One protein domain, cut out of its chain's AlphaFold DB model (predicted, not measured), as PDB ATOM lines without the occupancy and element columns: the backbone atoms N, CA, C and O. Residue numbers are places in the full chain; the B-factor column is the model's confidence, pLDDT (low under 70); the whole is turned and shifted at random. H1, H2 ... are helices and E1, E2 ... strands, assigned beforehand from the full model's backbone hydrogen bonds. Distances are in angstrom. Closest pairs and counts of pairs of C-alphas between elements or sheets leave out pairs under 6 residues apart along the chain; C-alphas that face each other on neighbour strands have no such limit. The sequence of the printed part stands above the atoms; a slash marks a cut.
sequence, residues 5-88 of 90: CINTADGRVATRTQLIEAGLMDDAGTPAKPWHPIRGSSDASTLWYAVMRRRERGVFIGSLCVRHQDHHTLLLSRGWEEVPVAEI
ATOM      1  N   CYS A   5      52.467  47.452 -22.104       96.88
ATOM      2  CA  CYS A   5      52.909  48.766 -21.651       96.88
ATOM      3  C   CYS A   5      53.176  49.672 -22.859       96.88
ATOM      4  O   CYS A   5      53.568  49.193 -23.920       96.88
ATOM      5  N   ILE A   6      52.982  50.979 -22.689       97.94
ATOM      6  CA  ILE A   6      53.278  52.004 -23.691       97.94
ATOM      7  C   ILE A   6      54.336  52.967 -23.162       97.94
ATOM      8  O   ILE A   6      54.259  53.418 -22.018       97.94
ATOM      9  N   ASN A   7      55.310  53.299 -23.998       97.94
ATOM     10  CA  ASN A   7      56.230  54.395 -23.763       97.94
ATOM     11  C   ASN A   7      55.533  55.700 -24.152       97.94
ATOM     12  O   ASN A   7      55.231  55.961 -25.315       97.94
ATOM     13  N   THR A   8      55.252  56.532 -23.157       97.31
ATOM     14  CA  THR A   8      54.481  57.769 -23.349       97.31
ATOM     15  C   THR A   8      55.242  58.856 -24.113       97.31
ATOM     16  O   THR A   8      54.608  59.785 -24.614       97.31
ATOM     17  N   ALA A   9      56.569  58.747 -24.229       97.12
ATOM     18  CA  ALA A   9      57.402  59.728 -24.916       97.12
ATOM     19  C   ALA A   9      57.454  59.497 -26.436       97.12
ATOM     20  O   ALA A   9      57.413  60.462 -27.198       97.12
ATOM     21  N   ASP A  10      57.517  58.239 -26.879       96.19
ATOM     22  CA  ASP A  10      57.726  57.888 -28.294       96.19
ATOM     23  C   ASP A  10      56.666  56.950 -28.894       96.19
ATOM     24  O   ASP A  10      56.656  56.735 -30.104       96.19
ATOM     25  N   GLY A  11      55.742  56.433 -28.083       96.44
ATOM     26  CA  GLY A  11      54.620  55.622 -28.547       96.44
ATOM     27  C   GLY A  11      54.960  54.166 -28.844       96.44
ATOM     28  O   GLY A  11      54.110  53.467 -29.409       96.44
ATOM     29  N   ARG A  12      56.158  53.696 -28.470       97.88
ATOM     30  CA  ARG A  12      56.490  52.265 -28.491       97.88
ATOM     31  C   ARG A  12      55.601  51.490 -27.531       97.88
ATOM     32  O   ARG A  12      55.204  51.995 -26.480       97.88
ATOM     33  N   VAL A  13      55.305  50.248 -27.886       97.88
ATOM     34  CA  VAL A  13      54.531  49.328 -27.055       97.88
ATOM     35  C   VAL A  13      55.335  48.060 -26.879       97.88
ATOM     36  O   VAL A  13      55.809  47.490 -27.849       97.88
ATOM     37  N   ALA A  14      55.419  47.588 -25.645       97.44
ATOM     38  CA  ALA A  14      56.084  46.341 -25.315       97.44
ATOM     39  C   ALA A  14      55.253  45.565 -24.297       97.44
ATOM     40  O   ALA A  14      54.395  46.104 -23.592       97.44
ATOM     41  N   THR A  15      55.495  44.267 -24.218       96.00
ATOM     42  CA  THR A  15      54.916  43.421 -23.183       96.00
ATOM     43  C   THR A  15      55.591  43.678 -21.838       96.00
ATOM     44  O   THR A  15      56.758  44.059 -21.753       96.00
ATOM     45  N   ARG A  16      54.870  43.420 -20.749       93.88
ATOM     46  CA  ARG A  16      55.413  43.505 -19.392       93.88
ATOM     47  C   ARG A  16      56.593  42.550 -19.199       93.88
ATOM     48  O   ARG A  16      57.535  42.911 -18.509       93.88
ATOM     49  N   THR A  17      56.556  41.369 -19.818       94.00
ATOM     50  CA  THR A  17      57.669  40.407 -19.790       94.00
ATOM     51  C   THR A  17      58.932  41.004 -20.400       94.00
ATOM     52  O   THR A  17      59.966  40.984 -19.745       94.00
ATOM     53  N   GLN A  18      58.833  41.636 -21.576       96.12
ATOM     54  CA  GLN A  18      59.973  42.319 -22.198       96.12
ATOM     55  C   GLN A  18      60.551  43.406 -21.276       96.12
ATOM     56  O   GLN A  18      61.763  43.483 -21.102       96.12
ATOM     57  N   LEU A  19      59.707  44.216 -20.623       96.38
ATOM     58  CA  LEU A  19      60.182  45.229 -19.669       96.38
ATOM     59  C   LEU A  19      60.906  44.618 -18.461       96.38
ATOM     60  O   LEU A  19      61.909  45.171 -18.018       96.38
ATOM     61  N   ILE A  20      60.410  43.495 -17.931       95.31
ATOM     62  CA  ILE A  20      61.064  42.766 -16.834       95.31
ATOM     63  C   ILE A  20      62.442  42.267 -17.280       95.31
ATOM     64  O   ILE A  20      63.425  42.502 -16.584       95.31
ATOM     65  N   GLU A  21      62.520  41.625 -18.445       96.12
ATOM     66  CA  GLU A  21      63.770  41.098 -19.006       96.12
ATOM     67  C   GLU A  21      64.803  42.201 -19.268       96.12
ATOM     68  O   GLU A  21      65.999  41.986 -19.085       96.12
ATOM     69  N   ALA A  22      64.347  43.398 -19.633       96.00
ATOM     70  CA  ALA A  22      65.199  44.565 -19.841       96.00
ATOM     71  C   ALA A  22      65.537  45.343 -18.556       96.00
ATOM     72  O   ALA A  22      66.228  46.360 -18.632       96.00
ATOM     73  N   GLY A  23      65.044  44.921 -17.386       95.69
ATOM     74  CA  GLY A  23      65.260  45.639 -16.125       95.69
ATOM     75  C   GLY A  23      64.587  47.017 -16.075       95.69
ATOM     76  O   GLY A  23      65.024  47.892 -15.336       95.69
ATOM     77  N   LEU A  24      63.523  47.227 -16.856       96.38
ATOM     78  CA  LEU A  24      62.768  48.486 -16.945       96.38
ATOM     79  C   LEU A  24      61.585  48.535 -15.967       96.38
ATOM     80  O   LEU A  24      60.581  49.207 -16.213       96.38
ATOM     81  N   MET A  25      61.694  47.807 -14.862       94.81
ATOM     82  CA  MET A  25      60.728  47.803 -13.769       94.81
ATOM     83  C   MET A  25      61.353  48.511 -12.569       94.81
ATOM     84  O   MET A  25      62.542  48.353 -12.313       94.81
ATOM     85  N   ASP A  26      60.562  49.291 -11.843       92.25
ATOM     86  CA  ASP A  26      60.979  49.865 -10.567       92.25
ATOM     87  C   ASP A  26      60.917  48.834  -9.425       92.25
ATOM     88  O   ASP A  26      60.411  47.717  -9.586       92.25
ATOM     89  N   ASP A  27      61.398  49.231  -8.244       87.94
ATOM     90  CA  ASP A  27      61.428  48.384  -7.041       87.94
ATOM     91  C   ASP A  27      60.027  47.936  -6.578       87.94
ATOM     92  O   ASP A  27      59.887  46.948  -5.858       87.94
ATOM     93  N   ALA A  28      58.970  48.639  -7.005       88.25
ATOM     94  CA  ALA A  28      57.580  48.294  -6.723       88.25
ATOM     95  C   ALA A  28      56.971  47.348  -7.779       88.25
ATOM     96  O   ALA A  28      55.782  47.022  -7.712       88.25
ATOM     97  N   GLY A  29      57.752  46.904  -8.770       85.50
ATOM     98  CA  GLY A  29      57.289  46.026  -9.844       85.50
ATOM     99  C   GLY A  29      56.369  46.724 -10.852       85.50
ATOM    100  O   GLY A  29      55.571  46.055 -11.533       85.50
ATOM    101  N   THR A  30      56.480  48.049 -10.959       90.56
ATOM    102  CA  THR A  30      55.782  48.905 -11.924       90.56
ATOM    103  C   THR A  30      56.737  49.289 -13.060       90.56
ATOM    104  O   THR A  30      57.933  49.433 -12.827       90.56
ATOM    105  N   PRO A  31      56.261  49.433 -14.309       94.06
ATOM    106  CA  PRO A  31      57.092  49.953 -15.391       94.06
ATOM    107  C   PRO A  31      57.739  51.292 -15.020       94.06
ATOM    108  O   PRO A  31      57.046  52.230 -14.616       94.06
ATOM    109  N   ALA A  32      59.058  51.388 -15.174       94.94
ATOM    110  CA  ALA A  32      59.786  52.628 -14.962       94.94
ATOM    111  C   ALA A  32      59.417  53.649 -16.051       94.94
ATOM    112  O   ALA A  32      59.256  53.309 -17.227       94.94
ATOM    113  N   LYS A  33      59.309  54.931 -15.683       94.81
ATOM    114  CA  LYS A  33      59.033  56.004 -16.653       94.81
ATOM    115  C   LYS A  33      60.082  55.991 -17.781       94.81
ATOM    116  O   LYS A  33      61.258  55.782 -17.496       94.81
ATOM    117  N   PRO A  34      59.694  56.264 -19.040       95.81
ATOM    118  CA  PRO A  34      58.386  56.757 -19.499       95.81
ATOM    119  C   PRO A  34      57.357  55.656 -19.821       95.81
ATOM    120  O   PRO A  34      56.353  55.948 -20.479       95.81
ATOM    121  N   TRP A  35      57.588  54.410 -19.402       97.31
ATOM    122  CA  TRP A  35      56.663  53.306 -19.636       97.31
ATOM    123  C   TRP A  35      55.484  53.333 -18.668       97.31
ATOM    124  O   TRP A  35      55.639  53.557 -17.471       97.31
ATOM    125  N   HIS A  36      54.291  53.066 -19.191       96.06
ATOM    126  CA  HIS A  36      53.062  52.979 -18.414       96.06
ATOM    127  C   HIS A  36      52.239  51.759 -18.843       96.06
ATOM    128  O   HIS A  36      52.161  51.466 -20.038       96.06
ATOM    129  N   PRO A  37      51.584  51.048 -17.909       95.38
ATOM    130  CA  PRO A  37      50.729  49.922 -18.259       95.38
ATOM    131  C   PRO A  37      49.494  50.404 -19.030       95.38
ATOM    132  O   PRO A  37      48.798  51.328 -18.604       95.38
ATOM    133  N   ILE A  38      49.180  49.740 -20.142       95.19
ATOM    134  CA  ILE A  38      47.917  49.955 -20.855       95.19
ATOM    135  C   ILE A  38      46.815  49.284 -20.040       95.19
ATOM    136  O   ILE A  38      46.929  48.108 -19.720       95.19
ATOM    137  N   ARG A  39      45.734  49.984 -19.682       88.88
ATOM    138  CA  ARG A  39      44.636  49.343 -18.937       88.88
ATOM    139  C   ARG A  39      43.946  48.287 -19.802       88.88
ATOM    140  O   ARG A  39      43.611  48.545 -20.952       88.88
ATOM    141  N   GLY A  40      43.696  47.117 -19.224       85.50
ATOM    142  CA  GLY A  40      43.015  46.017 -19.895       85.50
ATOM    143  C   GLY A  40      43.101  44.719 -19.106       85.50
ATOM    144  O   GLY A  40      43.674  44.680 -18.010       85.50
ATOM    145  N   SER A  41      42.506  43.673 -19.675       86.12
ATOM    146  CA  SER A  41      42.479  42.351 -19.061       86.12
ATOM    147  C   SER A  41      43.869  41.713 -19.024       86.12
ATOM    148  O   SER A  41      44.688  41.935 -19.915       86.12
ATOM    149  N   SER A  42      44.155  40.931 -17.983       85.19
ATOM    150  CA  SER A  42      45.441  40.235 -17.830       85.19
ATOM    151  C   SER A  42      45.614  39.048 -18.776       85.19
ATOM    152  O   SER A  42      46.742  38.640 -19.018       85.19
ATOM    153  N   ASP A  43      44.518  38.507 -19.302       86.38
ATOM    154  CA  ASP A  43      44.477  37.426 -20.294       86.38
ATOM    155  C   ASP A  43      44.411  37.947 -21.742       86.38
ATOM    156  O   ASP A  43      44.198  37.177 -22.679       86.38
ATOM    157  N   ALA A  44      44.597  39.257 -21.946       89.31
ATOM    158  CA  ALA A  44      44.577  39.847 -23.274       89.31
ATOM    159  C   ALA A  44      45.689  39.255 -24.155       89.31
ATOM    160  O   ALA A  44      46.873  39.303 -23.825       89.31
ATOM    161  N   SER A  45      45.293  38.741 -25.316       90.19
ATOM    162  CA  SER A  45      46.173  38.192 -26.347       90.19
ATOM    163  C   SER A  45      45.964  38.948 -27.654       90.19
ATOM    164  O   SER A  45      44.831  39.301 -27.991       90.19
ATOM    165  N   THR A  46      47.037  39.161 -28.422       91.25
ATOM    166  CA  THR A  46      46.978  39.849 -29.724       91.25
ATOM    167  C   THR A  46      46.137  39.114 -30.769       91.25
ATOM    168  O   THR A  46      45.776  39.723 -31.776       91.25
ATOM    169  N   LEU A  47      45.773  37.848 -30.525       92.81
ATOM    170  CA  LEU A  47      44.846  37.089 -31.364       92.81
ATOM    171  C   LEU A  47      43.450  37.728 -31.389       92.81
ATOM    172  O   LEU A  47      42.830  37.827 -32.444       92.81
ATOM    173  N   TRP A  48      42.973  38.188 -30.230       92.81
ATOM    174  CA  TRP A  48      41.615  38.720 -30.063       92.81
ATOM    175  C   TRP A  48      41.599  40.209 -29.747       92.81
ATOM    176  O   TRP A  48      40.630  40.891 -30.071       92.81
ATOM    177  N   TYR A  49      42.664  40.726 -29.139       95.31
ATOM    178  CA  TYR A  49      42.773  42.118 -28.734       95.31
ATOM    179  C   TYR A  49      43.662  42.913 -29.689       95.31
ATOM    180  O   TYR A  49      44.728  42.463 -30.115       95.31
ATOM    181  N   ALA A  50      43.219  44.126 -29.999       96.06
ATOM    182  CA  ALA A  50      44.011  45.161 -30.629       96.06
ATOM    183  C   ALA A  50      44.642  46.025 -29.533       96.06
ATOM    184  O   ALA A  50      43.943  46.515 -28.637       96.06
ATOM    185  N   VAL A  51      45.960  46.218 -29.612       96.94
ATOM    186  CA  VAL A  51      46.632  47.260 -28.837       96.94
ATOM    187  C   VAL A  51      46.524  48.545 -29.636       96.94
ATOM    188  O   VAL A  51      47.027  48.630 -30.752       96.94
ATOM    189  N   MET A  52      45.849  49.534 -29.074       97.19
ATOM    190  CA  MET A  52      45.626  50.822 -29.714       97.19
ATOM    191  C   MET A  52      46.556  51.857 -29.092       97.19
ATOM    192  O   MET A  52      46.705  51.889 -27.867       97.19
ATOM    193  N   ARG A  53      47.119  52.750 -29.903       97.62
ATOM    194  CA  ARG A  53      47.816  53.951 -29.440       97.62
ATOM    195  C   ARG A  53      47.213  55.202 -30.058       97.62
ATOM    196  O   ARG A  53      46.657  55.168 -31.151       97.62
ATOM    197  N   ARG A  54      47.352  56.327 -29.371       97.56
ATOM    198  CA  ARG A  54      47.049  57.649 -29.920       97.56
ATOM    199  C   ARG A  54      47.955  58.684 -29.276       97.56
ATOM    200  O   ARG A  54      48.266  58.583 -28.091       97.56
ATOM    201  N   ARG A  55      48.353  59.698 -30.043       97.00
ATOM    202  CA  ARG A  55      49.038  60.871 -29.499       97.00
ATOM    203  C   ARG A  55      48.016  61.896 -29.015       97.00
ATOM    204  O   ARG A  55      47.143  62.312 -29.770       97.00
ATOM    205  N   GLU A  56      48.137  62.317 -27.764       96.38
ATOM    206  CA  GLU A  56      47.251  63.281 -27.119       96.38
ATOM    207  C   GLU A  56      48.099  64.298 -26.350       96.38
ATOM    208  O   GLU A  56      48.912  63.929 -25.507       96.38
ATOM    209  N   ARG A  57      47.947  65.592 -26.662       94.50
ATOM    210  CA  ARG A  57      48.663  66.704 -25.992       94.50
ATOM    211  C   ARG A  57      50.175  66.478 -25.811       94.50
ATOM    212  O   ARG A  57      50.747  66.829 -24.786       94.50
ATOM    213  N   GLY A  58      50.822  65.893 -26.818       93.62
ATOM    214  CA  GLY A  58      52.270  65.670 -26.831       93.62
ATOM    215  C   GLY A  58      52.745  64.350 -26.217       93.62
ATOM    216  O   GLY A  58      53.910  64.027 -26.423       93.62
ATOM    217  N   VAL A  59      51.874  63.564 -25.575       96.69
ATOM    218  CA  VAL A  59      52.193  62.228 -25.038       96.69
ATOM    219  C   VAL A  59      51.439  61.130 -25.781       96.69
ATOM    220  O   VAL A  59      50.396  61.378 -26.389       96.69
ATOM    221  N   PHE A  60      51.946  59.904 -25.737       97.88
ATOM    222  CA  PHE A  60      51.239  58.737 -26.252       97.88
ATOM    223  C   PHE A  60      50.409  58.067 -25.159       97.88
ATOM    224  O   PHE A  60      50.892  57.830 -24.055       97.88
ATOM    225  N   ILE A  61      49.161  57.736 -25.485       96.56
ATOM    226  CA  ILE A  61      48.258  56.953 -24.640       96.56
ATOM    227  C   ILE A  61      47.920  55.632 -25.325       96.56
ATOM    228  O   ILE A  61      47.850  55.562 -26.552       96.56
ATOM    229  N   GLY A  62      47.714  54.590 -24.522       95.94
ATOM    230  CA  GLY A  62      47.379  53.251 -24.995       95.94
ATOM    231  C   GLY A  62      45.993  52.802 -24.539       95.94
ATOM    232  O   GLY A  62      45.520  53.205 -23.474       95.94
ATOM    233  N   SER A  63      45.361  51.941 -25.327       95.56
ATOM    234  CA  SER A  63      44.106  51.266 -24.989       95.56
ATOM    235  C   SER A  63      44.114  49.830 -25.517       95.56
ATOM    236  O   SER A  63      44.851  49.507 -26.445       95.56
ATOM    237  N   LEU A  64      43.293  48.966 -24.927       95.44
ATOM    238  CA  LEU A  64      43.047  47.604 -25.393       95.44
ATOM    239  C   LEU A  64      41.570  47.456 -25.736       95.44
ATOM    240  O   LEU A  64      40.703  47.792 -24.928       95.44
ATOM    241  N   CYS A  65      41.276  46.911 -26.910       94.94
ATOM    242  CA  CYS A  65      39.915  46.566 -27.309       94.94
ATOM    243  C   CYS A  65      39.897  45.243 -28.076       94.94
ATOM    244  O   CYS A  65      40.928  44.778 -28.551       94.94
ATOM    245  N   VAL A  66      38.727  44.613 -28.177       94.75
ATOM    246  CA  VAL A  66      38.557  43.397 -28.982       94.75
ATOM    247  C   VAL A  66      38.539  43.776 -30.467       94.75
ATOM    248  O   VAL A  66      37.862  44.729 -30.855       94.75
ATOM    249  N   ARG A  67      39.289  43.036 -31.288       93.19
ATOM    250  CA  ARG A  67      39.410  43.227 -32.741       93.19
ATOM    251  C   ARG A  67      38.073  43.014 -33.446       93.19
ATOM    252  O   ARG A  67      37.281  42.169 -33.034       93.19
ATOM    253  N   HIS A  68      37.870  43.719 -34.560       90.06
ATOM    254  CA  HIS A  68      36.714  43.536 -35.452       90.06
ATOM    255  C   HIS A  68      35.352  43.707 -34.753       90.06
ATOM    256  O   HIS A  68      34.367  43.080 -35.132       90.06
ATOM    257  N   GLN A  69      35.307  44.539 -33.711       94.44
ATOM    258  CA  GLN A  69      34.084  44.957 -33.025       94.44
ATOM    259  C   GLN A  69      33.848  46.452 -33.260       94.44
ATOM    260  O   GLN A  69      34.795  47.195 -33.529       94.44
ATOM    261  N   ASP A  70      32.619  46.927 -33.063       96.31
ATOM    262  CA  ASP A  70      32.252  48.338 -33.270       96.31
ATOM    263  C   ASP A  70      33.152  49.316 -32.504       96.31
ATOM    264  O   ASP A  70      33.493  50.388 -33.004       96.31
ATOM    265  N   HIS A  71      33.602  48.939 -31.303       94.88
ATOM    266  CA  HIS A  71      34.509  49.769 -30.513       94.88
ATOM    267  C   HIS A  71      35.891  49.918 -31.175       94.88
ATOM    268  O   HIS A  71      36.471  51.002 -31.138       94.88
ATOM    269  N   HIS A  72      36.422  48.876 -31.820       96.38
ATOM    270  CA  HIS A  72      37.684  48.963 -32.564       96.38
ATOM    271  C   HIS A  72      37.552  49.933 -33.745       96.38
ATOM    272  O   HIS A  72      38.337  50.877 -33.842       96.38
ATOM    273  N   THR A  73      36.485  49.811 -34.539       96.62
ATOM    274  CA  THR A  73      36.157  50.749 -35.629       96.62
ATOM    275  C   THR A  73      35.978  52.187 -35.123       96.62
ATOM    276  O   THR A  73      36.481  53.143 -35.721       96.62
ATOM    277  N   LEU A  74      35.306  52.362 -33.981       97.31
ATOM    278  CA  LEU A  74      35.122  53.667 -33.348       97.31
ATOM    279  C   LEU A  74      36.457  54.298 -32.933       97.31
ATOM    280  O   LEU A  74      36.647  55.496 -33.123       97.31
ATOM    281  N   LEU A  75      37.388  53.525 -32.373       97.00
ATOM    282  CA  LEU A  75      38.705  54.045 -32.006       97.00
ATOM    283  C   LEU A  75      39.498  54.458 -33.251       97.00
ATOM    284  O   LEU A  75      40.013  55.577 -33.278       97.00
ATOM    285  N   LEU A  76      39.514  53.625 -34.296       97.38
ATOM    286  CA  LEU A  76      40.164  53.947 -35.572       97.38
ATOM    287  C   LEU A  76      39.630  55.261 -36.164       97.38
ATOM    288  O   LEU A  76      40.400  56.172 -36.457       97.38
ATOM    289  N   SER A  77      38.303  55.423 -36.244       97.31
ATOM    290  CA  SER A  77      37.682  56.671 -36.734       97.31
ATOM    291  C   SER A  77      37.978  57.902 -35.863       97.31
ATOM    292  O   SER A  77      37.932  59.031 -36.347       97.31
ATOM    293  N   ARG A  78      38.327  57.706 -34.586       96.81
ATOM    294  CA  ARG A  78      38.759  58.764 -33.658       96.81
ATOM    295  C   ARG A  78      40.270  59.019 -33.710       96.81
ATOM    296  O   ARG A  78      40.795  59.670 -32.805       96.81
ATOM    297  N   GLY A  79      40.967  58.509 -34.723       96.75
ATOM    298  CA  GLY A  79      42.403  58.709 -34.907       96.75
ATOM    299  C   GLY A  79      43.261  57.919 -33.923       96.75
ATOM    300  O   GLY A  79      44.365  58.350 -33.600       96.75
ATOM    301  N   TRP A  80      42.746  56.807 -33.392       97.81
ATOM    302  CA  TRP A  80      43.608  55.804 -32.775       97.81
ATOM    303  C   TRP A  80      44.227  54.933 -33.857       97.81
ATOM    304  O   TRP A  80      43.579  54.586 -34.841       97.81
ATOM    305  N   GLU A  81      45.466  54.540 -33.631       97.56
ATOM    306  CA  GLU A  81      46.203  53.617 -34.474       97.56
ATOM    307  C   GLU A  81      46.257  52.268 -33.775       97.56
ATOM    308  O   GLU A  81      46.536  52.188 -32.577       97.56
ATOM    309  N   GLU A  82      46.004  51.199 -34.516       97.19
ATOM    310  CA  GLU A  82      46.354  49.874 -34.033       97.19
ATOM    311  C   GLU A  82      47.866  49.673 -34.154       97.19
ATOM    312  O   GLU A  82      48.443  49.939 -35.205       97.19
ATOM    313  N   VAL A  83      48.498  49.186 -33.087       97.25
ATOM    314  CA  VAL A  83      49.908  48.799 -33.092       97.25
ATOM    315  C   VAL A  83      50.032  47.391 -33.683       97.25
ATOM    316  O   VAL A  83      49.492  46.442 -33.096       97.25
ATOM    317  N   PRO A  84      50.737  47.215 -34.817       95.94
ATOM    318  CA  PRO A  84      50.963  45.899 -35.397       95.94
ATOM    319  C   PRO A  84      51.715  44.987 -34.429       95.94
ATOM    320  O   PRO A  84      52.617  45.429 -33.724       95.94
ATOM    321  N   VAL A  85      51.412  43.685 -34.441       95.00
ATOM    322  CA  VAL A  85      52.074  42.711 -33.547       95.00
ATOM    323  C   VAL A  85      53.597  42.723 -33.717       95.00
ATOM    324  O   VAL A  85      54.318  42.606 -32.733       95.00
ATOM    325  N   ALA A  86      54.083  42.921 -34.945       96.00
ATOM    326  CA  ALA A  86      55.510  43.011 -35.249       96.00
ATOM    327  C   ALA A  86      56.201  44.252 -34.646       96.00
ATOM    328  O   ALA A  86      57.418  44.248 -34.495       96.00
ATOM    329  N   GLU A  87      55.442  45.292 -34.292       96.38
ATOM    330  CA  GLU A  87      55.945  46.510 -33.644       96.38
ATOM    331  C   GLU A  87      55.845  46.449 -32.110       96.38
ATOM    332  O   GLU A  87      56.288  47.376 -31.432       96.38
ATOM    333  N   ILE A  88      55.279  45.372 -31.544       96.19
ATOM    334  CA  ILE A  88      55.235  45.161 -30.092       96.19
ATOM    335  C   ILE A  88      56.603  44.645 -29.627       96.19
ATOM    336  O   ILE A  88      56.848  43.442 -29.492       96.19
TER     337      ILE A  88
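Overview. This is residues 5 to 88 of the 90 residues of an uncharacterized protein of Thermoleophilaceae bacterium (UniProt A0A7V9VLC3). A long two-stranded hairpin, E4 and E5, runs through the middle, with a small sheet of three short strands face to face with it as a small sandwich. H2 packs on the hairpin at one end of the longest axis, while H1 and the link of residues 22 to 34 lie toward the other end. The 84 printed residues hold E1, E2, H1, E3, E4, E5 and H2 in that order; the small sheet runs E2, E1, E3, and both sheets are antiparallel. The class is mixed, helices and strands, with 39 residues in named elements, under half. It is compact, with a radius of gyration of the C-alphas of 12.8 A and spans of 39 by 30 by 21 A.

Along the chain. Find C-alpha 5 at (52.909, 48.766, -21.651), where E1, residues 5 to 7, begins. E2 is residues 13 to 15, H1 residues 16 to 21 and E3 residues 35 to 37. E4, residues 49 to 56, is 21.7 A long; E5, residues 59 to 66, is 23.6 A. H2, residues 70 to 77, ends at C-alpha 77, (37.682, 56.671, -36.734).

Arrangement. Look first at E1, between E2, N 5 to O 14 at 2.8 A, and E3, N 6 to O 36 at 2.8 A. E2, H1 and E3 form a split strand-helix-strand unit, two strands running the same way with E1 between them, its crossover right-handed. H1 only grazes this sheet, with residues 16 to 19. Across the sandwich, the closest C-alphas of E1 and E5 are those of Ile 6 and Gly 62, 6.2 A apart. In the hairpin E4 and E5, N 52 is 2.8 A from O 63. The closest C-alphas of E5 and H2 are those of Cys 65 and His 72, 6.2 A apart. H1 and H2 are apart; in both, every O i to N i+4 pair is within hydrogen-bond range.

Size, cuts and confidence. The C-alphas farthest apart, those of Asp 27 and Asp 70, are 39.2 A apart. The links H1 to E3 and E3 to E4 are long. The printed part has no cut, and no printed residue is under 70 in pLDDT.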